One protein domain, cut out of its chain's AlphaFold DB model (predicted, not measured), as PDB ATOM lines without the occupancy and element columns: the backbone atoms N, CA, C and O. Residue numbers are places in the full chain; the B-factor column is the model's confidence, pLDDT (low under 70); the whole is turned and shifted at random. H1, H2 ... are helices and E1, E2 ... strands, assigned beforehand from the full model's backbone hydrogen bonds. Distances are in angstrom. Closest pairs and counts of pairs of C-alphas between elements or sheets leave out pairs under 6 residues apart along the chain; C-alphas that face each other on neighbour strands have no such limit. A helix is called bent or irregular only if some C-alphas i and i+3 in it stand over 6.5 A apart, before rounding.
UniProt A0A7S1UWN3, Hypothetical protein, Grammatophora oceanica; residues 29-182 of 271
ATOM      1  N   ALA A  29     -47.962  26.283 134.599       93.19
ATOM      2  CA  ALA A  29     -46.694  27.000 134.715       93.19
ATOM      3  C   ALA A  29     -45.695  26.363 135.697       93.19
ATOM      4  O   ALA A  29     -44.514  26.684 135.637       93.19
ATOM      5  N   ASP A  30     -46.143  25.459 136.575       92.44
ATOM      6  CA  ASP A  30     -45.304  24.742 137.539       92.44
ATOM      7  C   ASP A  30     -44.934  23.320 137.068       92.44
ATOM      8  O   ASP A  30     -44.187  22.606 137.747       92.44
ATOM      9  N   SER A  31     -45.440  22.879 135.912       92.88
ATOM     10  CA  SER A  31     -45.223  21.528 135.387       92.88
ATOM     11  C   SER A  31     -43.811  21.353 134.817       92.88
ATOM     12  O   SER A  31     -43.396  22.085 133.921       92.88
ATOM     13  N   ASN A  32     -43.083  20.328 135.263       95.25
ATOM     14  CA  ASN A  32     -41.896  19.843 134.554       95.25
ATOM     15  C   ASN A  32     -42.339  18.818 133.507       95.25
ATOM     16  O   ASN A  32     -42.833  17.744 133.861       95.25
ATOM     17  N   LEU A  33     -42.182  19.153 132.230       95.38
ATOM     18  CA  LEU A  33     -42.612  18.322 131.112       95.38
ATOM     19  C   LEU A  33     -41.452  17.453 130.624       95.38
ATOM     20  O   LEU A  33     -40.397  17.965 130.261       95.38
ATOM     21  N   PHE A  34     -41.652  16.139 130.586       96.50
ATOM     22  CA  PHE A  34     -40.700  15.199 129.999       96.50
ATOM     23  C   PHE A  34     -41.255  14.640 128.688       96.50
ATOM     24  O   PHE A  34     -42.312  14.010 128.680       96.50
ATOM     25  N   ILE A  35     -40.534  14.866 127.590       97.19
ATOM     26  CA  ILE A  35     -40.854  14.360 126.254       97.19
ATOM     27  C   ILE A  35     -39.728  13.422 125.825       97.19
ATOM     28  O   ILE A  35     -38.558  13.800 125.808       97.19
ATOM     29  N   TYR A  36     -40.093  12.198 125.459       97.38
ATOM     30  CA  TYR A  36     -39.165  11.197 124.951       97.38
ATOM     31  C   TYR A  36     -39.690  10.615 123.646       97.38
ATOM     32  O   TYR A  36     -40.745   9.976 123.640       97.38
ATOM     33  N   TRP A  37     -38.960  10.824 122.554       96.69
ATOM     34  CA  TRP A  37     -39.282  10.250 121.249       96.69
ATOM     35  C   TRP A  37     -38.209   9.269 120.822       96.69
ATOM     36  O   TRP A  37     -37.024   9.577 120.870       96.69
ATOM     37  N   THR A  38     -38.641   8.104 120.363       95.62
ATOM     38  CA  THR A  38     -37.777   7.044 119.851       95.62
ATOM     39  C   THR A  38     -38.392   6.482 118.587       95.62
ATOM     40  O   THR A  38     -39.602   6.258 118.538       95.62
ATOM     41  N   GLY A  39     -37.574   6.271 117.562       93.75
ATOM     42  CA  GLY A  39     -38.059   5.802 116.267       93.75
ATOM     43  C   GLY A  39     -37.136   6.202 115.127       93.75
ATOM     44  O   GLY A  39     -35.928   6.358 115.307       93.75
ATOM     45  N   HIS A  40     -37.710   6.387 113.941       94.12
ATOM     46  CA  HIS A  40     -36.971   6.772 112.743       94.12
ATOM     47  C   HIS A  40     -37.074   8.271 112.466       94.12
ATOM     48  O   HIS A  40     -38.082   8.917 112.738       94.12
ATOM     49  N   GLY A  41     -36.013   8.812 111.888       95.81
ATOM     50  CA  GLY A  41     -35.855  10.229 111.629       95.81
ATOM     51  C   GLY A  41     -34.602  10.479 110.805       95.81
ATOM     52  O   GLY A  41     -33.937   9.543 110.344       95.81
ATOM     53  N   GLY A  42     -34.297  11.751 110.615       96.38
ATOM     54  CA  GLY A  42     -33.125  12.202 109.889       96.38
ATOM     55  C   GLY A  42     -32.888  13.683 110.125       96.38
ATOM     56  O   GLY A  42     -33.255  14.226 111.163       96.38
ATOM     57  N   ASP A  43     -32.246  14.337 109.162       98.25
ATOM     58  CA  ASP A  43     -31.910  15.752 109.269       98.25
ATOM     59  C   ASP A  43     -33.173  16.623 109.387       98.25
ATOM     60  O   ASP A  43     -33.884  16.840 108.410       98.25
ATOM     61  N   GLN A  44     -33.435  17.113 110.600       98.31
ATOM     62  CA  GLN A  44     -34.540  17.999 110.971       98.31
ATOM     63  C   GLN A  44     -35.949  17.407 110.823       98.31
ATOM     64  O   GLN A  44     -36.913  18.177 110.807       98.31
ATOM     65  N   PHE A  45     -36.104  16.079 110.795       97.94
ATOM     66  CA  PHE A  45     -37.422  15.436 110.802       97.94
ATOM     67  C   PHE A  45     -37.468  14.134 111.613       97.94
ATOM     68  O   PHE A  45     -36.473  13.418 111.748       97.94
ATOM     69  N   PHE A  46     -38.645  13.830 112.155       97.75
ATOM     70  CA  PHE A  46     -38.962  12.593 112.864       97.75
ATOM     71  C   PHE A  46     -40.243  11.995 112.285       97.75
ATOM     72  O   PHE A  46     -41.204  12.715 112.017       97.75
ATOM     73  N   LYS A  47     -40.268  10.677 112.103       95.25
ATOM     74  CA  LYS A  47     -41.390   9.973 111.482       95.25
ATOM     75  C   LYS A  47     -42.455   9.583 112.507       95.25
ATOM     76  O   LYS A  47     -42.169   8.896 113.486       95.25
ATOM     77  N   PHE A  48     -43.693   9.983 112.251       91.81
ATOM     78  CA  PHE A  48     -44.889   9.495 112.928       91.81
ATOM     79  C   PHE A  48     -45.493   8.383 112.080       91.81
ATOM     80  O   PHE A  48     -46.206   8.636 111.107       91.81
ATOM     81  N   GLN A  49     -45.162   7.138 112.440       85.00
ATOM     82  CA  GLN A  49     -45.365   5.984 111.554       85.00
ATOM     83  C   GLN A  49     -44.656   6.203 110.199       85.00
ATOM     84  O   GLN A  49     -43.867   7.130 110.044       85.00
ATOM     85  N   ASP A  50     -44.929   5.368 109.199       82.62
ATOM     86  CA  ASP A  50     -44.462   5.595 107.821       82.62
ATOM     87  C   ASP A  50     -45.436   6.480 107.012       82.62
ATOM     88  O   ASP A  50     -45.569   6.318 105.799       82.62
ATOM     89  N   VAL A  51     -46.157   7.389 107.685       85.69
ATOM     90  CA  VAL A  51     -47.257   8.176 107.088       85.69
ATOM     91  C   VAL A  51     -47.046   9.681 107.238       85.69
ATOM     92  O   VAL A  51     -47.257  10.420 106.279       85.69
ATOM     93  N   GLU A  52     -46.626  10.141 108.416       93.50
ATOM     94  CA  GLU A  52     -46.445  11.562 108.712       93.50
ATOM     95  C   GLU A  52     -45.014  11.849 109.174       93.50
ATOM     96  O   GLU A  52     -44.329  10.993 109.732       93.50
ATOM     97  N   GLU A  53     -44.565  13.086 108.985       95.75
ATOM     98  CA  GLU A  53     -43.275  13.563 109.476       95.75
ATOM     99  C   GLU A  53     -43.479  14.866 110.243       95.75
ATOM    100  O   GLU A  53     -44.223  15.746 109.810       95.75
ATOM    101  N   ILE A  54     -42.818  14.986 111.393       97.25
ATOM    102  CA  ILE A  54     -42.747  16.229 112.159       97.25
ATOM    103  C   ILE A  54     -41.357  16.836 111.999       97.25
ATOM    104  O   ILE A  54     -40.348  16.139 112.126       97.25
ATOM    105  N   THR A  55     -41.290  18.134 111.718       98.25
ATOM    106  CA  THR A  55     -40.016  18.823 111.476       98.25
ATOM    107  C   THR A  55     -39.482  19.526 112.725       98.25
ATOM    108  O   THR A  55     -40.213  19.784 113.685       98.25
ATOM    109  N   ALA A  56     -38.210  19.934 112.697       98.50
ATOM    110  CA  ALA A  56     -37.626  20.795 113.731       98.50
ATOM    111  C   ALA A  56     -38.408  22.117 113.910       98.50
ATOM    112  O   ALA A  56     -38.516  22.638 115.021       98.50
ATOM    113  N   VAL A  57     -38.986  22.655 112.827       98.50
ATOM    114  CA  VAL A  57     -39.831  23.860 112.871       98.50
ATOM    115  C   VAL A  57     -41.144  23.575 113.602       98.50
ATOM    116  O   VAL A  57     -41.548  24.363 114.456       98.50
ATOM    117  N   ASP A  58     -41.782  22.437 113.326       98.00
ATOM    118  CA  ASP A  58     -43.020  22.037 114.003       98.00
ATOM    119  C   ASP A  58     -42.810  21.820 115.502       98.00
ATOM    120  O   ASP A  58     -43.643  22.237 116.309       98.00
ATOM    121  N   ILE A  59     -41.675  21.225 115.883       98.31
ATOM    122  CA  ILE A  59     -41.268  21.070 117.285       98.31
ATOM    123  C   ILE A  59     -41.123  22.436 117.959       98.31
ATOM    124  O   ILE A  59     -41.646  22.641 119.056       98.31
ATOM    125  N   ASN A  60     -40.449  23.390 117.310       98.38
ATOM    126  CA  ASN A  60     -40.323  24.734 117.864       98.38
ATOM    127  C   ASN A  60     -41.689  25.408 118.045       98.38
ATOM    128  O   ASN A  60     -41.948  26.007 119.089       98.38
ATOM    129  N   ASN A  61     -42.570  25.290 117.050       98.12
ATOM    130  CA  ASN A  61     -43.911  25.863 117.109       98.12
ATOM    131  C   ASN A  61     -44.722  25.258 118.265       98.12
ATOM    132  O   ASN A  61     -45.327  26.001 119.034       98.12
ATOM    133  N   LEU A  62     -44.661  23.932 118.444       97.19
ATOM    134  CA  LEU A  62     -45.289  23.220 119.561       97.19
ATOM    135  C   LEU A  62     -44.804  23.751 120.920       97.19
ATOM    136  O   LEU A  62     -45.617  24.096 121.776       97.19
ATOM    137  N   LEU A  63     -43.485  23.840 121.120       98.31
ATOM    138  CA  LEU A  63     -42.899  24.303 122.384       98.31
ATOM    139  C   LEU A  63     -43.176  25.789 122.649       98.31
ATOM    140  O   LEU A  63     -43.412  26.174 123.796       98.31
ATOM    141  N   THR A  64     -43.179  26.611 121.599       98.25
ATOM    142  CA  THR A  64     -43.503  28.043 121.679       98.25
ATOM    143  C   THR A  64     -44.961  28.245 122.081       98.25
ATOM    144  O   THR A  64     -45.259  29.072 122.940       98.25
ATOM    145  N   GLU A  65     -45.880  27.462 121.518       96.75
ATOM    146  CA  GLU A  65     -47.299  27.520 121.871       96.75
ATOM    147  C   GLU A  65     -47.548  27.028 123.307       96.75
ATOM    148  O   GLU A  65     -48.298  27.664 124.051       96.75
ATOM    149  N   LEU A  66     -46.877  25.953 123.736       96.31
ATOM    150  CA  LEU A  66     -46.907  25.494 125.130       96.31
ATOM    151  C   LEU A  66     -46.406  26.580 126.095       96.31
ATOM    152  O   LEU A  66     -47.029  26.818 127.133       96.31
ATOM    153  N   HIS A  67     -45.319  27.269 125.737       97.06
ATOM    154  CA  HIS A  67     -44.784  28.367 126.534       97.06
ATOM    155  C   HIS A  67     -45.774  29.533 126.627       97.06
ATOM    156  O   HIS A  67     -46.114  29.969 127.723       97.06
ATOM    157  N   ALA A  68     -46.308  29.982 125.486       96.94
ATOM    158  CA  ALA A  68     -47.266  31.086 125.417       96.94
ATOM    159  C   ALA A  68     -48.547  30.816 126.225       96.94
ATOM    160  O   ALA A  68     -49.198  31.745 126.702       96.94
ATOM    161  N   ARG A  69     -48.908  29.539 126.399       95.00
ATOM    162  CA  ARG A  69     -50.057  29.098 127.202       95.00
ATOM    163  C   ARG A  69     -49.712  28.788 128.660       95.00
ATOM    164  O   ARG A  69     -50.584  28.307 129.378       95.00
ATOM    165  N   ASN A  70     -48.485  29.070 129.104       94.62
ATOM    166  CA  ASN A  70     -47.996  28.781 130.454       94.62
ATOM    167  C   ASN A  70     -48.209  27.308 130.850       94.62
ATOM    168  O   ASN A  70     -48.723  27.015 131.928       94.62
ATOM    169  N   LYS A  71     -47.874  26.373 129.951       94.06
ATOM    170  CA  LYS A  71     -48.101  24.928 130.141       94.06
ATOM    171  C   LYS A  71     -46.915  24.183 130.763       94.06
ATOM    172  O   LYS A  71     -47.013  22.983 130.998       94.06
ATOM    173  N   TYR A  72     -45.797  24.855 131.020       96.25
ATOM    174  CA  TYR A  72     -44.667  24.249 131.717       96.25
ATOM    175  C   TYR A  72     -43.813  25.282 132.448       96.25
ATOM    176  O   TYR A  72     -43.738  26.445 132.050       96.25
ATOM    177  N   LYS A  73     -43.111  24.792 133.469       97.00
ATOM    178  CA  LYS A  73     -41.953  25.421 134.104       97.00
ATOM    179  C   LYS A  73     -40.672  25.135 133.331       97.00
ATOM    180  O   LYS A  73     -39.891  26.036 133.058       97.00
ATOM    181  N   SER A  74     -40.445  23.863 133.005       97.62
ATOM    182  CA  SER A  74     -39.283  23.418 132.236       97.62
ATOM    183  C   SER A  74     -39.610  22.183 131.404       97.62
ATOM    184  O   SER A  74     -40.468  21.385 131.790       97.62
ATOM    185  N   VAL A  75     -38.923  22.022 130.275       98.50
ATOM    186  CA  VAL A  75     -39.057  20.865 129.384       98.50
ATOM    187  C   VAL A  75     -37.737  20.111 129.322       98.50
ATOM    188  O   VAL A  75     -36.700  20.698 129.039       98.50
ATOM    189  N   LEU A  76     -37.785  18.800 129.525       98.62
ATOM    190  CA  LEU A  76     -36.731  17.875 129.129       98.62
ATOM    191  C   LEU A  76     -37.215  17.130 127.889       98.62
ATOM    192  O   LEU A  76     -38.152  16.337 127.977       98.62
ATOM    193  N   PHE A  77     -36.586  17.378 126.747       98.69
ATOM    194  CA  PHE A  77     -36.936  16.752 125.479       98.69
ATOM    195  C   PHE A  77     -35.763  15.923 124.966       98.69
ATOM    196  O   PHE A  77     -34.733  16.449 124.554       98.69
ATOM    197  N   ILE A  78     -35.936  14.606 124.983       98.62
ATOM    198  CA  ILE A  78     -34.974  13.632 124.491       98.62
ATOM    199  C   ILE A  78     -35.494  12.997 123.197       98.62
ATOM    200  O   ILE A  78     -36.625  12.509 123.139       98.62
ATOM    201  N   THR A  79     -34.641  12.953 122.179       98.25
ATOM    202  CA  THR A  79     -34.904  12.269 120.908       98.25
ATOM    203  C   THR A  79     -33.866  11.167 120.679       98.25
ATOM    204  O   THR A  79     -32.661  11.407 120.759       98.25
ATOM    205  N   ASP A  80     -34.326   9.943 120.417       97.38
ATOM    206  CA  ASP A  80     -33.496   8.776 120.118       97.38
ATOM    207  C   ASP A  80     -33.779   8.271 118.696       97.38
ATOM    208  O   ASP A  80     -34.715   7.510 118.445       97.38
ATOM    209  N   THR A  81     -33.013   8.791 117.735       97.12
ATOM    210  CA  THR A  81     -33.148   8.484 116.306       97.12
ATOM    211  C   THR A  81     -31.888   8.880 115.525       97.12
ATOM    212  O   THR A  81     -30.953   9.451 116.090       97.12
ATOM    213  N   CYS A  82     -31.833   8.596 114.221       97.44
ATOM    214  CA  CYS A  82     -30.766   9.077 113.342       97.44
ATOM    215  C   CYS A  82     -30.797  10.604 113.219       97.44
ATOM    216  O   CYS A  82     -31.846  11.192 112.977       97.44
ATOM    217  N   GLN A  83     -29.632  11.238 113.348       98.25
ATOM    218  CA  GLN A  83     -29.459  12.693 113.354       98.25
ATOM    219  C   GLN A  83     -30.355  13.421 114.368       98.25
ATOM    220  O   GLN A  83     -30.719  14.579 114.160       98.25
ATOM    221  N   ALA A  84     -30.680  12.754 115.478       98.38
ATOM    222  CA  ALA A  84     -31.632  13.214 116.486       98.38
ATOM    223  C   ALA A  84     -31.393  14.658 116.945       98.38
ATOM    224  O   ALA A  84     -32.339  15.429 117.088       98.38
ATOM    225  N   PHE A  85     -30.131  15.067 117.113       98.62
ATOM    226  CA  PHE A  85     -29.821  16.401 117.622       98.62
ATOM    227  C   PHE A  85     -30.300  17.537 116.698       98.62
ATOM    228  O   PHE A  85     -30.588  18.636 117.167       98.62
ATOM    229  N   THR A  86     -30.468  17.262 115.401       98.69
ATOM    230  CA  THR A  86     -30.950  18.250 114.421       98.69
ATOM    231  C   THR A  86     -32.415  18.645 114.628       98.69
ATOM    232  O   THR A  86     -32.813  19.748 114.255       98.69
ATOM    233  N   LEU A  87     -33.223  17.810 115.294       98.62
ATOM    234  CA  LEU A  87     -34.606  18.147 115.664       98.62
ATOM    235  C   LEU A  87     -34.674  19.353 116.610       98.62
ATOM    236  O   LEU A  87     -35.679  20.062 116.653       98.62
ATOM    237  N   GLY A  88     -33.582  19.616 117.329       98.38
ATOM    238  CA  GLY A  88     -33.448  20.766 118.203       98.38
ATOM    239  C   GLY A  88     -33.078  22.060 117.489       98.38
ATOM    240  O   GLY A  88     -33.220  23.116 118.098       98.38
ATOM    241  N   ASP A  89     -32.623  22.032 116.232       98.38
ATOM    242  CA  ASP A  89     -31.957  23.172 115.570       98.38
ATOM    243  C   ASP A  89     -32.779  24.467 115.584       98.38
ATOM    244  O   ASP A  89     -32.220  25.562 115.622       98.38
ATOM    245  N   LYS A  90     -34.111  24.348 115.553       98.62
ATOM    246  CA  LYS A  90     -35.035  25.488 115.487       98.62
ATOM    247  C   LYS A  90     -35.649  25.872 116.828       98.62
ATOM    248  O   LYS A  90     -36.369  26.859 116.864       98.62
ATOM    249  N   ILE A  91     -35.389  25.123 117.903       98.62
ATOM    250  CA  ILE A  91     -35.971  25.393 119.225       98.62
ATOM    251  C   ILE A  91     -35.444  26.723 119.765       98.62
ATOM    252  O   ILE A  91     -34.243  26.848 120.023       98.62
ATOM    253  N   THR A  92     -36.371  27.656 119.973       98.25
ATOM    254  CA  THR A  92     -36.183  28.967 120.608       98.25
ATOM    255  C   THR A  92     -37.088  29.172 121.825       98.25
ATOM    256  O   THR A  92     -37.011  30.213 122.463       98.25
ATOM    257  N   ALA A  93     -37.988  28.231 122.130       97.69
ATOM    258  CA  ALA A  93     -38.811  28.300 123.335       97.69
ATOM    259  C   ALA A  93     -37.926  28.167 124.596       97.69
ATOM    260  O   ALA A  93     -37.042  27.305 124.600       97.69
ATOM    261  N   PRO A  94     -38.141  28.990 125.639       98.12
ATOM    262  CA  PRO A  94     -37.256  29.048 126.798       98.12
ATOM    263  C   PRO A  94     -37.482  27.886 127.771       98.12
ATOM    264  O   PRO A  94     -38.507  27.207 127.721       98.12
ATOM    265  N   ASN A  95     -36.555  27.696 128.712       98.25
ATOM    266  CA  ASN A  95     -36.567  26.622 129.708       98.25
ATOM    267  C   ASN A  95     -36.650  25.206 129.105       98.25
ATOM    268  O   ASN A  95     -37.333  24.328 129.648       98.25
ATOM    269  N   VAL A  96     -35.946  24.969 127.991       98.75
ATOM    270  CA  VAL A  96     -35.900  23.665 127.310       98.75
ATOM    271  C   VAL A  96     -34.495  23.062 127.367       98.75
ATOM    272  O   VAL A  96     -33.548  23.596 126.789       98.75
ATOM    273  N   TYR A  97     -34.384  21.887 127.987       98.75
ATOM    274  CA  TYR A  97     -33.244  20.980 127.863       98.75
ATOM    275  C   TYR A  97     -33.518  20.021 126.707       98.75
ATOM    276  O   TYR A  97     -34.416  19.180 126.799       98.75
ATOM    277  N   PHE A  98     -32.766  20.139 125.617       98.75
ATOM    278  CA  PHE A  98     -32.937  19.287 124.442       98.75
ATOM    279  C   PHE A  98     -31.737  18.358 124.263       98.75
ATOM    280  O   PHE A  98     -30.598  18.820 124.270       98.75
ATOM    281  N   LEU A  99     -31.995  17.063 124.073       98.69
ATOM    282  CA  LEU A  99     -30.987  16.035 123.838       98.69
ATOM    283  C   LEU A  99     -31.326  15.215 122.589       98.69
ATOM    284  O   LEU A  99     -32.488  14.883 122.335       98.69
ATOM    285  N   GLY A 100     -30.291  14.827 121.848       98.25
ATOM    286  CA  GLY A 100     -30.381  13.914 120.714       98.25
ATOM    287  C   GLY A 100     -29.332  12.811 120.806       98.25
ATOM    288  O   GLY A 100     -28.156  13.099 121.030       98.25
ATOM    289  N   SER A 101     -29.734  11.557 120.599       98.12
ATOM    290  CA  SER A 101     -28.835  10.394 120.702       98.12
ATOM    291  C   SER A 101     -27.729  10.339 119.642       98.12
ATOM    292  O   SER A 101     -26.749   9.614 119.815       98.12
ATOM    293  N   SER A 102     -27.865  11.104 118.557       98.25
ATOM    294  CA  SER A 102     -26.882  11.194 117.477       98.25
ATOM    295  C   SER A 102     -26.809  12.607 116.889       98.25
ATOM    296  O   SER A 102     -27.817  13.312 116.775       98.25
ATOM    297  N   LEU A 103     -25.602  13.034 116.506       98.38
ATOM    298  CA  LEU A 103     -25.384  14.318 115.833       98.38
ATOM    299  C   LEU A 103     -25.757  14.255 114.343       98.38
ATOM    300  O   LEU A 103     -25.937  13.189 113.756       98.38
ATOM    301  N   ARG A 104     -25.821  15.428 113.708       98.38
ATOM    302  CA  ARG A 104     -25.937  15.579 112.250       98.38
ATOM    303  C   ARG A 104     -24.927  14.678 111.522       98.38
ATOM    304  O   ARG A 104     -23.751  14.640 111.881       98.38
ATOM    305  N   GLY A 105     -25.393  13.959 110.504       97.25
ATOM    306  CA  GLY A 105     -24.590  12.989 109.749       97.25
ATOM    307  C   GLY A 105     -24.289  11.664 110.468       97.25
ATOM    308  O   GLY A 105     -23.562  10.844 109.913       97.25
ATOM    309  N   GLN A 106     -24.821  11.427 111.672       97.50
ATOM    310  CA  GLN A 106     -24.662  10.167 112.407       97.50
ATOM    311  C   GLN A 106     -25.989   9.402 112.497       97.50
ATOM    312  O   GLN A 106     -27.067   9.990 112.573       97.50
ATOM    313  N   ASN A 107     -25.900   8.073 112.524       95.38
ATOM    314  CA  ASN A 107     -27.039   7.193 112.787       95.38
ATOM    315  C   ASN A 107     -27.194   6.943 114.295       95.38
ATOM    316  O   ASN A 107     -26.201   6.989 115.023       95.38
ATOM    317  N   SER A 108     -28.410   6.608 114.737       91.88
ATOM    318  CA  SER A 108     -28.618   5.899 116.010       91.88
ATOM    319  C   SER A 108     -28.671   4.391 115.754       91.88
ATOM    320  O   SER A 108     -28.927   3.951 114.630       91.88
ATOM    321  N   TYR A 109     -28.356   3.598 116.775       91.31
ATOM    322  CA  TYR A 109     -28.199   2.154 116.647       91.31
ATOM    323  C   TYR A 109     -28.953   1.407 117.733       91.31
ATOM    324  O   TYR A 109     -28.778   1.674 118.925       91.31
ATOM    325  N   ALA A 110     -29.615   0.334 117.312       88.69
ATOM    326  CA  ALA A 110     -30.228  -0.604 118.223       88.69
ATOM    327  C   ALA A 110     -29.189  -1.362 119.072       88.69
ATOM    328  O   ALA A 110     -28.058  -1.644 118.647       88.69
ATOM    329  N   HIS A 111     -29.567  -1.688 120.307       85.81
ATOM    330  CA  HIS A 111     -28.789  -2.508 121.222       85.81
ATOM    331  C   HIS A 111     -29.078  -3.995 121.013       85.81
ATOM    332  O   HIS A 111     -30.229  -4.418 120.906       85.81
ATOM    333  N   GLY A 112     -28.015  -4.795 121.081       79.12
ATOM    334  CA  GLY A 112     -28.093  -6.248 121.014       79.12
ATOM    335  C   GLY A 112     -28.350  -6.773 119.606       79.12
ATOM    336  O   GLY A 112     -28.803  -6.059 118.709       79.12
ATOM    337  N   SER A 113     -28.036  -8.052 119.417       76.25
ATOM    338  CA  SER A 113     -28.415  -8.763 118.200       76.25
ATOM    339  C   SER A 113     -29.940  -8.882 118.124       76.25
ATOM    340  O   SER A 113     -30.583  -8.992 119.174       76.25
ATOM    341  N   PRO A 114     -30.517  -8.906 116.911       78.00
ATOM    342  CA  PRO A 114     -31.940  -9.140 116.738       78.00
ATOM    343  C   PRO A 114     -32.381 -10.383 117.510       78.00
ATOM    344  O   PRO A 114     -31.726 -11.428 117.457       78.00
ATOM    345  N   HIS A 115     -33.470 -10.264 118.264       79.00
ATOM    346  CA  HIS A 115     -33.937 -11.358 119.102       79.00
ATOM    347  C   HIS A 115     -34.325 -12.555 118.214       79.00
ATOM    348  O   HIS A 115     -35.094 -12.376 117.268       79.00
ATOM    349  N   PRO A 116     -33.854 -13.780 118.513       76.69
ATOM    350  CA  PRO A 116     -33.879 -14.907 117.573       76.69
ATOM    351  C   PRO A 116     -35.283 -15.308 117.105       76.69
ATOM    352  O   PRO A 116     -35.436 -15.843 116.015       76.69
ATOM    353  N   THR A 117     -36.314 -15.037 117.907       80.31
ATOM    354  CA  THR A 117     -37.711 -15.347 117.558       80.31
ATOM    355  C   THR A 117     -38.412 -14.244 116.765       80.31
ATOM    356  O   THR A 117     -39.257 -14.549 115.937       80.31
ATOM    357  N   ILE A 118     -38.103 -12.970 117.030       82.31
ATOM    358  CA  ILE A 118     -38.825 -11.832 116.428       82.31
ATOM    359  C   ILE A 118     -38.018 -11.145 115.325       82.31
ATOM    360  O   ILE A 118     -38.566 -10.327 114.600       82.31
ATOM    361  N   GLY A 119     -36.724 -11.454 115.195       79.44
ATOM    362  CA  GLY A 119     -35.849 -10.899 114.163       79.44
ATOM    363  C   GLY A 119     -35.574  -9.400 114.296       79.44
ATOM    364  O   GLY A 119     -35.021  -8.811 113.374       79.44
ATOM    365  N   LEU A 120     -35.927  -8.784 115.429       81.31
ATOM    366  CA  LEU A 120     -35.787  -7.349 115.685       81.31
ATOM    367  C   LEU A 120     -35.019  -7.099 116.984       81.31
ATOM    368  O   LEU A 120     -35.105  -7.882 117.936       81.31
ATOM    369  N   SER A 121     -34.270  -5.999 117.028       83.88
ATOM    370  CA  SER A 121     -33.708  -5.477 118.274       83.88
ATOM    371  C   SER A 121     -34.810  -4.796 119.091       83.88
ATOM    372  O   SER A 121     -35.732  -4.204 118.536       83.88
ATOM    373  N   VAL A 122     -34.737  -4.911 120.416       86.25
ATOM    374  CA  VAL A 122     -35.847  -4.534 121.316       86.25
ATOM    375  C   VAL A 122     -35.695  -3.155 121.956       86.25
ATOM    376  O   VAL A 122     -36.623  -2.680 122.606       86.25
ATOM    377  N   ILE A 123     -34.520  -2.535 121.835       89.62
ATOM    378  CA  ILE A 123     -34.190  -1.266 122.488       89.62
ATOM    379  C   ILE A 123     -33.020  -0.585 121.774       89.62
ATOM    380  O   ILE A 123     -32.116  -1.266 121.292       89.62
ATOM    381  N   GLU A 124     -33.006   0.744 121.743       92.81
ATOM    382  CA  GLU A 124     -31.892   1.545 121.225       92.81
ATOM    383  C   GLU A 124     -30.705   1.586 122.202       92.81
ATOM    384  O   GLU A 124     -30.881   1.505 123.421       92.81
ATOM    385  N   LYS A 125     -29.467   1.717 121.698       93.88
ATOM    386  CA  LYS A 125     -28.258   1.766 122.548       93.88
ATOM    387  C   LYS A 125     -28.270   2.930 123.524       93.88
ATOM    388  O   LYS A 125     -27.887   2.737 124.678       93.88
ATOM    389  N   TYR A 126     -28.710   4.102 123.080       95.75
ATOM    390  CA  TYR A 126     -28.752   5.291 123.923       95.75
ATOM    391  C   TYR A 126     -29.722   5.082 125.088       95.75
ATOM    392  O   TYR A 126     -29.314   5.133 126.252       95.75
ATOM    393  N   THR A 127     -30.961   4.690 124.775       93.75
ATOM    394  CA  THR A 127     -31.973   4.305 125.772       93.75
ATOM    395  C   THR A 127     -31.454   3.257 126.757       93.75
ATOM    396  O   THR A 127     -31.589   3.396 127.974       93.75
ATOM    397  N   GLN A 128     -30.853   2.188 126.231       94.00
ATOM    398  CA  GLN A 128     -30.405   1.051 127.022       94.00
ATOM    399  C   GLN A 128     -29.308   1.443 128.013       94.00
ATOM    400  O   GLN A 128     -29.356   1.018 129.169       94.00
ATOM    401  N   ARG A 129     -28.356   2.290 127.602       93.38
ATOM    402  CA  ARG A 129     -27.260   2.724 128.479       93.38
ATOM    403  C   ARG A 129     -27.707   3.678 129.569       93.38
ATOM    404  O   ARG A 129     -27.289   3.487 130.709       93.38
ATOM    405  N   ILE A 130     -28.607   4.608 129.263       93.62
ATOM    406  CA  ILE A 130     -29.215   5.462 130.292       93.62
ATOM    407  C   ILE A 130     -29.932   4.600 131.329       93.62
ATOM    408  O   ILE A 130     -29.732   4.777 132.532       93.62
ATOM    409  N   LEU A 131     -30.724   3.622 130.879       91.94
ATOM    410  CA  LEU A 131     -31.445   2.730 131.778       91.94
ATOM    411  C   LEU A 131     -30.487   1.935 132.679       91.94
ATOM    412  O   LEU A 131     -30.682   1.886 133.894       91.94
ATOM    413  N   GLU A 132     -29.434   1.343 132.110       91.31
ATOM    414  CA  GLU A 132     -28.419   0.620 132.882       91.31
ATOM    415  C   GLU A 132     -27.710   1.513 133.903       91.31
ATOM    416  O   GLU A 132     -27.533   1.101 135.054       91.31
ATOM    417  N   PHE A 133     -27.310   2.720 133.500       92.81
ATOM    418  CA  PHE A 133     -26.615   3.667 134.365       92.81
ATOM    419  C   PHE A 133     -27.493   4.087 135.546       92.81
ATOM    420  O   PHE A 133     -27.088   3.952 136.705       92.81
ATOM    421  N   VAL A 134     -28.724   4.524 135.267       90.12
ATOM    422  CA  VAL A 134     -29.659   5.008 136.290       90.12
ATOM    423  C   VAL A 134     -30.069   3.886 137.252       90.12
ATOM    424  O   VAL A 134     -30.140   4.123 138.458       90.12
ATOM    425  N   ILE A 135     -30.296   2.657 136.767       87.50
ATOM    426  CA  ILE A 135     -30.657   1.513 137.628       87.50
ATOM    427  C   ILE A 135     -29.500   1.109 138.548       87.50
ATOM    428  O   ILE A 135     -29.725   0.784 139.716       87.50
ATOM    429  N   ARG A 136     -28.261   1.101 138.040       88.19
ATOM    430  CA  ARG A 136     -27.085   0.692 138.827       88.19
ATOM    431  C   ARG A 136     -26.656   1.755 139.836       88.19
ATOM    432  O   ARG A 136     -25.996   1.421 140.823       88.19
ATOM    433  N   ASN A 137     -27.032   3.014 139.624       85.19
ATOM    434  CA  ASN A 137     -26.673   4.098 140.522       85.19
ATOM    435  C   ASN A 137     -27.569   4.122 141.776       85.19
ATOM    436  O   ASN A 137     -28.752   4.467 141.739       85.19
ATOM    437  N   LYS A 138     -26.982   3.777 142.930       76.38
ATOM    438  CA  LYS A 138     -27.681   3.759 144.227       76.38
ATOM    439  C   LYS A 138     -28.112   5.156 144.701       76.38
ATOM    440  O   LYS A 138     -29.093   5.251 145.437       76.38
ATOM    441  N   SER A 139     -27.458   6.217 144.227       79.12
ATOM    442  CA  SER A 139     -27.751   7.623 144.546       79.12
ATOM    443  C   SER A 139     -28.604   8.307 143.473       79.12
ATOM    444  O   SER A 139     -28.480   9.503 143.235       79.12
ATOM    445  N   ARG A 140     -29.537   7.580 142.840       73.00
ATOM    446  CA  ARG A 140     -30.423   8.105 141.777       73.00
ATOM    447  C   ARG A 140     -31.173   9.409 142.101       73.00
ATOM    448  O   ARG A 140     -31.650  10.069 141.187       73.00
ATOM    449  N   LYS A 141     -31.329   9.753 143.385       76.19
ATOM    450  CA  LYS A 141     -31.987  10.992 143.840       76.19
ATOM    451  C   LYS A 141     -31.109  12.238 143.690       76.19
ATOM    452  O   LYS A 141     -31.641  13.337 143.694       76.19
ATOM    453  N   GLU A 142     -29.799  12.053 143.587       87.94
ATOM    454  CA  GLU A 142     -28.795  13.119 143.507       87.94
ATOM    455  C   GLU A 142     -28.206  13.238 142.096       87.94
ATOM    456  O   GLU A 142     -27.436  14.152 141.828       87.94
ATOM    457  N   LEU A 143     -28.573  12.326 141.187       93.56
ATOM    458  CA  LEU A 143     -28.112  12.358 139.806       93.56
ATOM    459  C   LEU A 143     -28.626  13.602 139.093       93.56
ATOM    460  O   LEU A 143     -29.834  13.848 139.056       93.56
ATOM    461  N   THR A 144     -27.705  14.332 138.477       96.88
ATOM    462  CA  THR A 144     -28.031  15.467 137.617       96.88
ATOM    463  C   THR A 144     -28.407  14.987 136.216       96.88
ATOM    464  O   THR A 144     -28.144  13.834 135.855       96.88
ATOM    465  N   LEU A 145     -29.032  15.844 135.407       97.19
ATOM    466  CA  LEU A 145     -29.356  15.509 134.021       97.19
ATOM    467  C   LEU A 145     -28.094  15.207 133.209       97.19
ATOM    468  O   LEU A 145     -28.084  14.212 132.490       97.19
ATOM    469  N   SER A 146     -27.027  16.001 133.366       97.25
ATOM    470  CA  SER A 146     -25.755  15.758 132.663       97.25
ATOM    471  C   SER A 146     -25.192  14.375 132.996       97.25
ATOM    472  O   SER A 146     -24.984  13.549 132.106       97.25
ATOM    473  N   GLN A 147     -25.085  14.054 134.290       96.25
ATOM    474  CA  GLN A 147     -24.553  12.769 134.749       96.25
ATOM    475  C   GLN A 147     -25.392  11.591 134.247       96.25
ATOM    476  O   GLN A 147     -24.856  10.571 133.805       96.25
ATOM    477  N   ALA A 148     -26.718  11.726 134.322       95.56
ATOM    478  CA  ALA A 148     -27.654  10.656 134.005       95.56
ATOM    479  C   ALA A 148     -27.881  10.435 132.509       95.56
ATOM    480  O   ALA A 148     -28.254   9.325 132.139       95.56
ATOM    481  N   LEU A 149     -27.713  11.460 131.671       96.94
ATOM    482  CA  LEU A 149     -28.133  11.422 130.267       96.94
ATOM    483  C   LEU A 149     -26.991  11.654 129.273       96.94
ATOM    484  O   LEU A 149     -27.185  11.393 128.089       96.94
ATOM    485  N   VAL A 150     -25.823  12.133 129.721       96.81
ATOM    486  CA  VAL A 150     -24.722  12.533 128.829       96.81
ATOM    487  C   VAL A 150     -23.370  11.989 129.294       96.81
ATOM    488  O   VAL A 150     -22.759  11.206 128.573       96.81
ATOM    489  N   ASP A 151     -22.906  12.354 130.491       96.06
ATOM    490  CA  ASP A 151     -21.479  12.295 130.870       96.06
ATOM    491  C   ASP A 151     -20.850  10.895 130.795       96.06
ATOM    492  O   ASP A 151     -19.654  10.742 130.554       96.06
ATOM    493  N   HIS A 152     -21.649   9.855 131.030       93.88
ATOM    494  CA  HIS A 152     -21.187   8.469 131.064       93.88
ATOM    495  C   HIS A 152     -21.217   7.777 129.688       93.88
ATOM    496  O   HIS A 152     -20.806   6.618 129.579       93.88
ATOM    497  N   LEU A 153     -21.729   8.446 128.651       95.12
ATOM    498  CA  LEU A 153     -21.927   7.880 127.319       95.12
ATOM    499  C   LEU A 153     -20.718   8.187 126.433       95.12
ATOM    500  O   LEU A 153     -20.429   9.340 126.128       95.12
ATOM    501  N   SER A 154     -20.026   7.141 125.978       93.81
ATOM    502  CA  SER A 154     -18.883   7.282 125.070       93.81
ATOM    503  C   SER A 154     -19.235   6.917 123.625       93.81
ATOM    504  O   SER A 154     -20.138   6.107 123.365       93.81
ATOM    505  N   PHE A 155     -18.479   7.464 122.670       94.12
ATOM    506  CA  PHE A 155     -18.650   7.150 121.251       94.12
ATOM    507  C   PHE A 155     -18.482   5.651 120.967       94.12
ATOM    508  O   PHE A 155     -19.221   5.085 120.170       94.12
ATOM    509  N   GLU A 156     -17.556   4.966 121.635       91.56
ATOM    510  CA  GLU A 156     -17.304   3.533 121.435       91.56
ATOM    511  C   GLU A 156     -18.538   2.694 121.780       91.56
ATOM    512  O   GLU A 156     -18.834   1.692 121.117       91.56
ATOM    513  N   GLN A 157     -19.267   3.122 122.811       87.38
ATOM    514  CA  GLN A 157     -20.467   2.456 123.291       87.38
ATOM    515  C   GLN A 157     -21.669   2.740 122.390       87.38
ATOM    516  O   GLN A 157     -22.379   1.804 122.013       87.38
ATOM    517  N   GLN A 158     -21.876   4.007 122.032       91.19
ATOM    518  CA  GLN A 158     -23.050   4.451 121.277       91.19
ATOM    519  C   GLN A 158     -22.899   4.273 119.764       91.19
ATOM    520  O   GLN A 158     -23.879   4.024 119.069       91.19
ATOM    521  N   ARG A 159     -21.665   4.343 119.252       94.19
ATOM    522  CA  ARG A 159     -21.326   4.547 117.829       94.19
ATOM    523  C   ARG A 159     -21.888   5.857 117.254       94.19
ATOM    524  O   ARG A 159     -21.952   6.020 116.039       94.19
ATOM    525  N   ALA A 160     -22.252   6.778 118.137       95.81
ATOM    526  CA  ALA A 160     -22.749   8.115 117.863       95.81
ATOM    527  C   ALA A 160     -22.368   9.028 119.037       95.81
ATOM    528  O   ALA A 160     -22.045   8.552 120.126       95.81
ATOM    529  N   HIS A 161     -22.375  10.334 118.809       97.25
ATOM    530  CA  HIS A 161     -22.202  11.330 119.857       97.25
ATOM    531  C   HIS A 161     -23.573  11.835 120.292       97.25
ATOM    532  O   HIS A 161     -24.399  12.192 119.451       97.25
ATOM    533  N   VAL A 162     -23.789  11.899 121.603       97.50
ATOM    534  CA  VAL A 162     -24.984  12.522 122.170       97.50
ATOM    535  C   VAL A 162     -24.816  14.033 122.088       97.50
ATOM    536  O   VAL A 162     -23.844  14.585 122.604       97.50
ATOM    537  N   GLY A 163     -25.751  14.696 121.415       97.81
ATOM    538  CA  GLY A 163     -25.849  16.151 121.407       97.81
ATOM    539  C   GLY A 163     -26.816  16.621 122.481       97.81
ATOM    540  O   GLY A 163     -27.837  15.976 122.724       97.81
ATOM    541  N   TRP A 164     -26.525  17.758 123.102       98.31
ATOM    542  CA  TRP A 164     -27.437  18.410 124.033       98.31
ATOM    543  C   TRP A 164     -27.313  19.932 123.943       98.31
ATOM    544  O   TRP A 164     -26.288  20.457 123.504       98.31
ATOM    545  N   LYS A 165     -28.381  20.639 124.315       98.19
ATOM    546  CA  LYS A 165     -28.385  22.094 124.481       98.19
ATOM    547  C   LYS A 165     -29.409  22.542 125.517       98.19
ATOM    548  O   LYS A 165     -30.411  21.867 125.758       98.19
ATOM    549  N   GLU A 166     -29.167  23.727 126.050       98.44
ATOM    550  CA  GLU A 166     -30.019  24.439 126.996       98.44
ATOM    551  C   GLU A 166     -30.521  25.709 126.309       98.44
ATOM    552  O   GLU A 166     -29.719  26.478 125.776       98.44
ATOM    553  N   VAL A 167     -31.836  25.909 126.261       98.38
ATOM    554  CA  VAL A 167     -32.448  27.098 125.651       98.38
ATOM    555  C   VAL A 167     -33.070  27.927 126.763       98.38
ATOM    556  O   VAL A 167     -34.085  27.525 127.324       98.38
ATOM    557  N   ASP A 168     -32.431  29.055 127.087       97.75
ATOM    558  CA  ASP A 168     -32.852  30.017 128.115       97.75
ATOM    559  C   ASP A 168     -33.293  29.346 129.431       97.75
ATOM    560  O   ASP A 168     -34.397  29.573 129.921       97.75
ATOM    561  N   CYS A 169     -32.448  28.458 129.966       97.25
ATOM    562  CA  CYS A 169     -32.698  27.739 131.214       97.25
ATOM    563  C   CYS A 169     -32.104  28.478 132.423       97.25
ATOM    564  O   CYS A 169     -30.942  28.880 132.399       97.25
ATOM    565  N   ASP A 170     -32.860  28.554 133.523       94.00
ATOM    566  CA  ASP A 170     -32.382  29.144 134.788       94.00
ATOM    567  C   ASP A 170     -31.198  28.389 135.416       94.00
ATOM    568  O   ASP A 170     -30.379  28.971 136.129       94.00
ATOM    569  N   ARG A 171     -31.144  27.066 135.217       96.88
ATOM    570  CA  ARG A 171     -30.101  26.187 135.754       96.88
ATOM    571  C   ARG A 171     -29.494  25.349 134.630       96.88
ATOM    572  O   ARG A 171     -30.253  24.815 133.828       96.88
ATOM    573  N   PRO A 172     -28.172  25.156 134.609       97.62
ATOM    574  CA  PRO A 172     -27.546  24.204 133.699       97.62
ATOM    575  C   PRO A 172     -27.865  22.746 134.072       97.62
ATOM    576  O   PRO A 172     -28.220  22.428 135.214       97.62
ATOM    577  N   MET A 173     -27.726  21.831 133.110       97.38
ATOM    578  CA  MET A 173     -28.032  20.400 133.239       97.38
ATOM    579  C   MET A 173     -27.228  19.693 134.335       97.38
ATOM    580  O   MET A 173     -27.685  18.683 134.877       97.38
ATOM    581  N   ASP A 174     -26.048  20.202 134.681       97.00
ATOM    582  CA  ASP A 174     -25.209  19.702 135.773       97.00
ATOM    583  C   ASP A 174     -25.706  20.131 137.171       97.00
ATOM    584  O   ASP A 174     -25.188  19.656 138.177       97.00
ATOM    585  N   GLN A 175     -26.748  20.964 137.250       96.81
ATOM    586  CA  GLN A 175     -27.400  21.393 138.496       96.81
ATOM    587  C   GLN A 175     -28.864  20.944 138.603       96.81
ATOM    588  O   GLN A 175     -29.487  21.069 139.664       96.81
ATOM    589  N   VAL A 176     -29.449  20.448 137.513       96.69
ATOM    590  CA  VAL A 176     -30.835  19.970 137.481       96.69
ATOM    591  C   VAL A 176     -30.864  18.492 137.819       96.69
ATOM    592  O   VAL A 176     -30.189  17.695 137.177       96.69
ATOM    593  N   LEU A 177     -31.664  18.108 138.812       95.44
ATOM    594  CA  LEU A 177     -31.769  16.714 139.227       95.44
ATOM    595  C   LEU A 177     -32.646  15.926 138.253       95.44
ATOM    596  O   LEU A 177     -33.723  16.376 137.866       95.44
ATOM    597  N   LEU A 178     -32.259  14.687 137.955       93.94
ATOM    598  CA  LEU A 178     -33.068  13.744 137.181       93.94
ATOM    599  C   LEU A 178     -34.462  13.559 137.803       93.94
ATOM    600  O   LEU A 178     -35.472  13.451 137.106       93.94
ATOM    601  N   SER A 179     -34.550  13.580 139.135       92.12
ATOM    602  CA  SER A 179     -35.822  13.473 139.851       92.12
ATOM    603  C   SER A 179     -36.788  14.630 139.594       92.12
ATOM    604  O   SER A 179     -37.984  14.464 139.854       92.12
ATOM    605  N   ASP A 180     -36.325  15.778 139.092       92.44
ATOM    606  CA  ASP A 180     -37.204  16.901 138.750       92.44
ATOM    607  C   ASP A 180     -38.194  16.510 137.644       92.44
ATOM    608  O   ASP A 180     -39.344  16.949 137.694       92.44
ATOM    609  N   PHE A 181     -37.790  15.605 136.745       93.44
ATOM    610  CA  PHE A 181     -38.601  15.094 135.632       93.44
ATOM    611  C   PHE A 181     -39.130  13.669 135.855       93.44
ATOM    612  O   PHE A 181     -40.240  13.353 135.440       93.44
ATOM    613  N   PHE A 182     -38.375  12.803 136.542       87.94
ATOM    614  CA  PHE A 182     -38.702  11.370 136.646       87.94
ATOM    615  C   PHE A 182     -39.421  10.953 137.940       87.94
ATOM    616  O   PHE A 182     -39.793   9.788 138.084       87.94
TER     617      PHE A 182
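Overview. This is residues 29 to 182 of the 271 residues of the protein "Hypothetical protein" of Grammatophora oceanica (UniProt A0A7S1UWN3). A mixed sheet of four strands, in the order E1 E4 E5 E6, forms the middle layer, with the short helix H2 over one face and H4 over the opposite face. H1 and the small hairpin of E2 and E3 lie on H2's side, while the lower end of H3 and the last helix, H6, graze the sheet. The printed part has 154 residues, with six named helices and six named strands in the order E1 E2 E3 H1 E4 H2 E5 H3 H4 H5 E6 H6; the class is mixed, helices and strands. It is compact, with a radius of gyration of the C-alphas of 15.6 A and spans of 48 by 42 by 25 A.

Arrangement. Begin at E1, residues 32 to 38, an edge strand parallel to E4, residues 74 to 80; N 35 and O 76 are 2.8 A apart, within hydrogen-bond range. E4 is parallel to E5, residues 96 to 100, with N 77 and O 97 at 2.8 A. E5 is antiparallel to the edge strand E6, residues 163 to 167, with N 98 and O 165 at 2.9 A. H2, residues 84 to 88, lies over E5 at a height over the sheet of 6.4 A; E4, H2 and E5 make a strand-helix-strand unit, two parallel strands joined through a helix, with a right-handed crossover. E2, residues 45 to 48, and E3, residues 52 to 55, form an antiparallel hairpin, with N 46 and O 54 at 2.9 A. H1, residues 56 to 68, touches H2 with residues 56 to 60 alone, closest at the C-alphas of Ala 56 and Leu 87, 4.5 A; it is only just not on the sheet, with 4 pairs of C-alphas within 10 A. On the opposite face from H2, H4, residues 145 to 151, has a height over the sheet of 9.9 A. H3, residues 125 to 136, touches H4 with residues 130 to 134 alone, at a steep tilt of 64 degrees, opposite ways, closest at the C-alphas of Ile 130 and Leu 149, 6.1 A. H5, residues 155 to 158, only just touches H3, with 3 pairs of C-alphas within 8 A, the closest those of Lys 125 and Gln 158, 6.0 A. H6, residues 179 to 182, only grazes the sheet; its closest C-alphas to E1 are those of Asn 32 and Phe 181, 5.9 A. Every O i to N i+4 pair is within hydrogen-bond range in H1 and H3; H4 has 2 of 3, H2 has 0 of 1 but 2 of 2 O i to N i+3 pairs, and H5 and H6 are too short for such a pair.

Along the chain. Find C-alpha 32 at (-41.896, 19.843, 134.554); from there E1 runs 19.9 A, as does E4. H1 runs 18.3 A from C-alpha 56 at (-37.626, 20.795, 113.731), and H3 runs 16.4 A. E5 is 13.0 A and E6 13.5 A long. H4 is irregular, with C-alphas 148 and 151 at 7.1 A. H6 ends at C-alpha 182, (-38.702, 11.370, 136.646).

Size, cuts and confidence. The two C-alphas farthest apart, those of Ala 68 and Pro 116, are 48.5 A apart. The printed part has no cut. The links E5 to H3, with 24 residues, and E6 to H6, with 11 residues, are long. The mean pLDDT of the printed part is 93.9, and no printed residue is under 70.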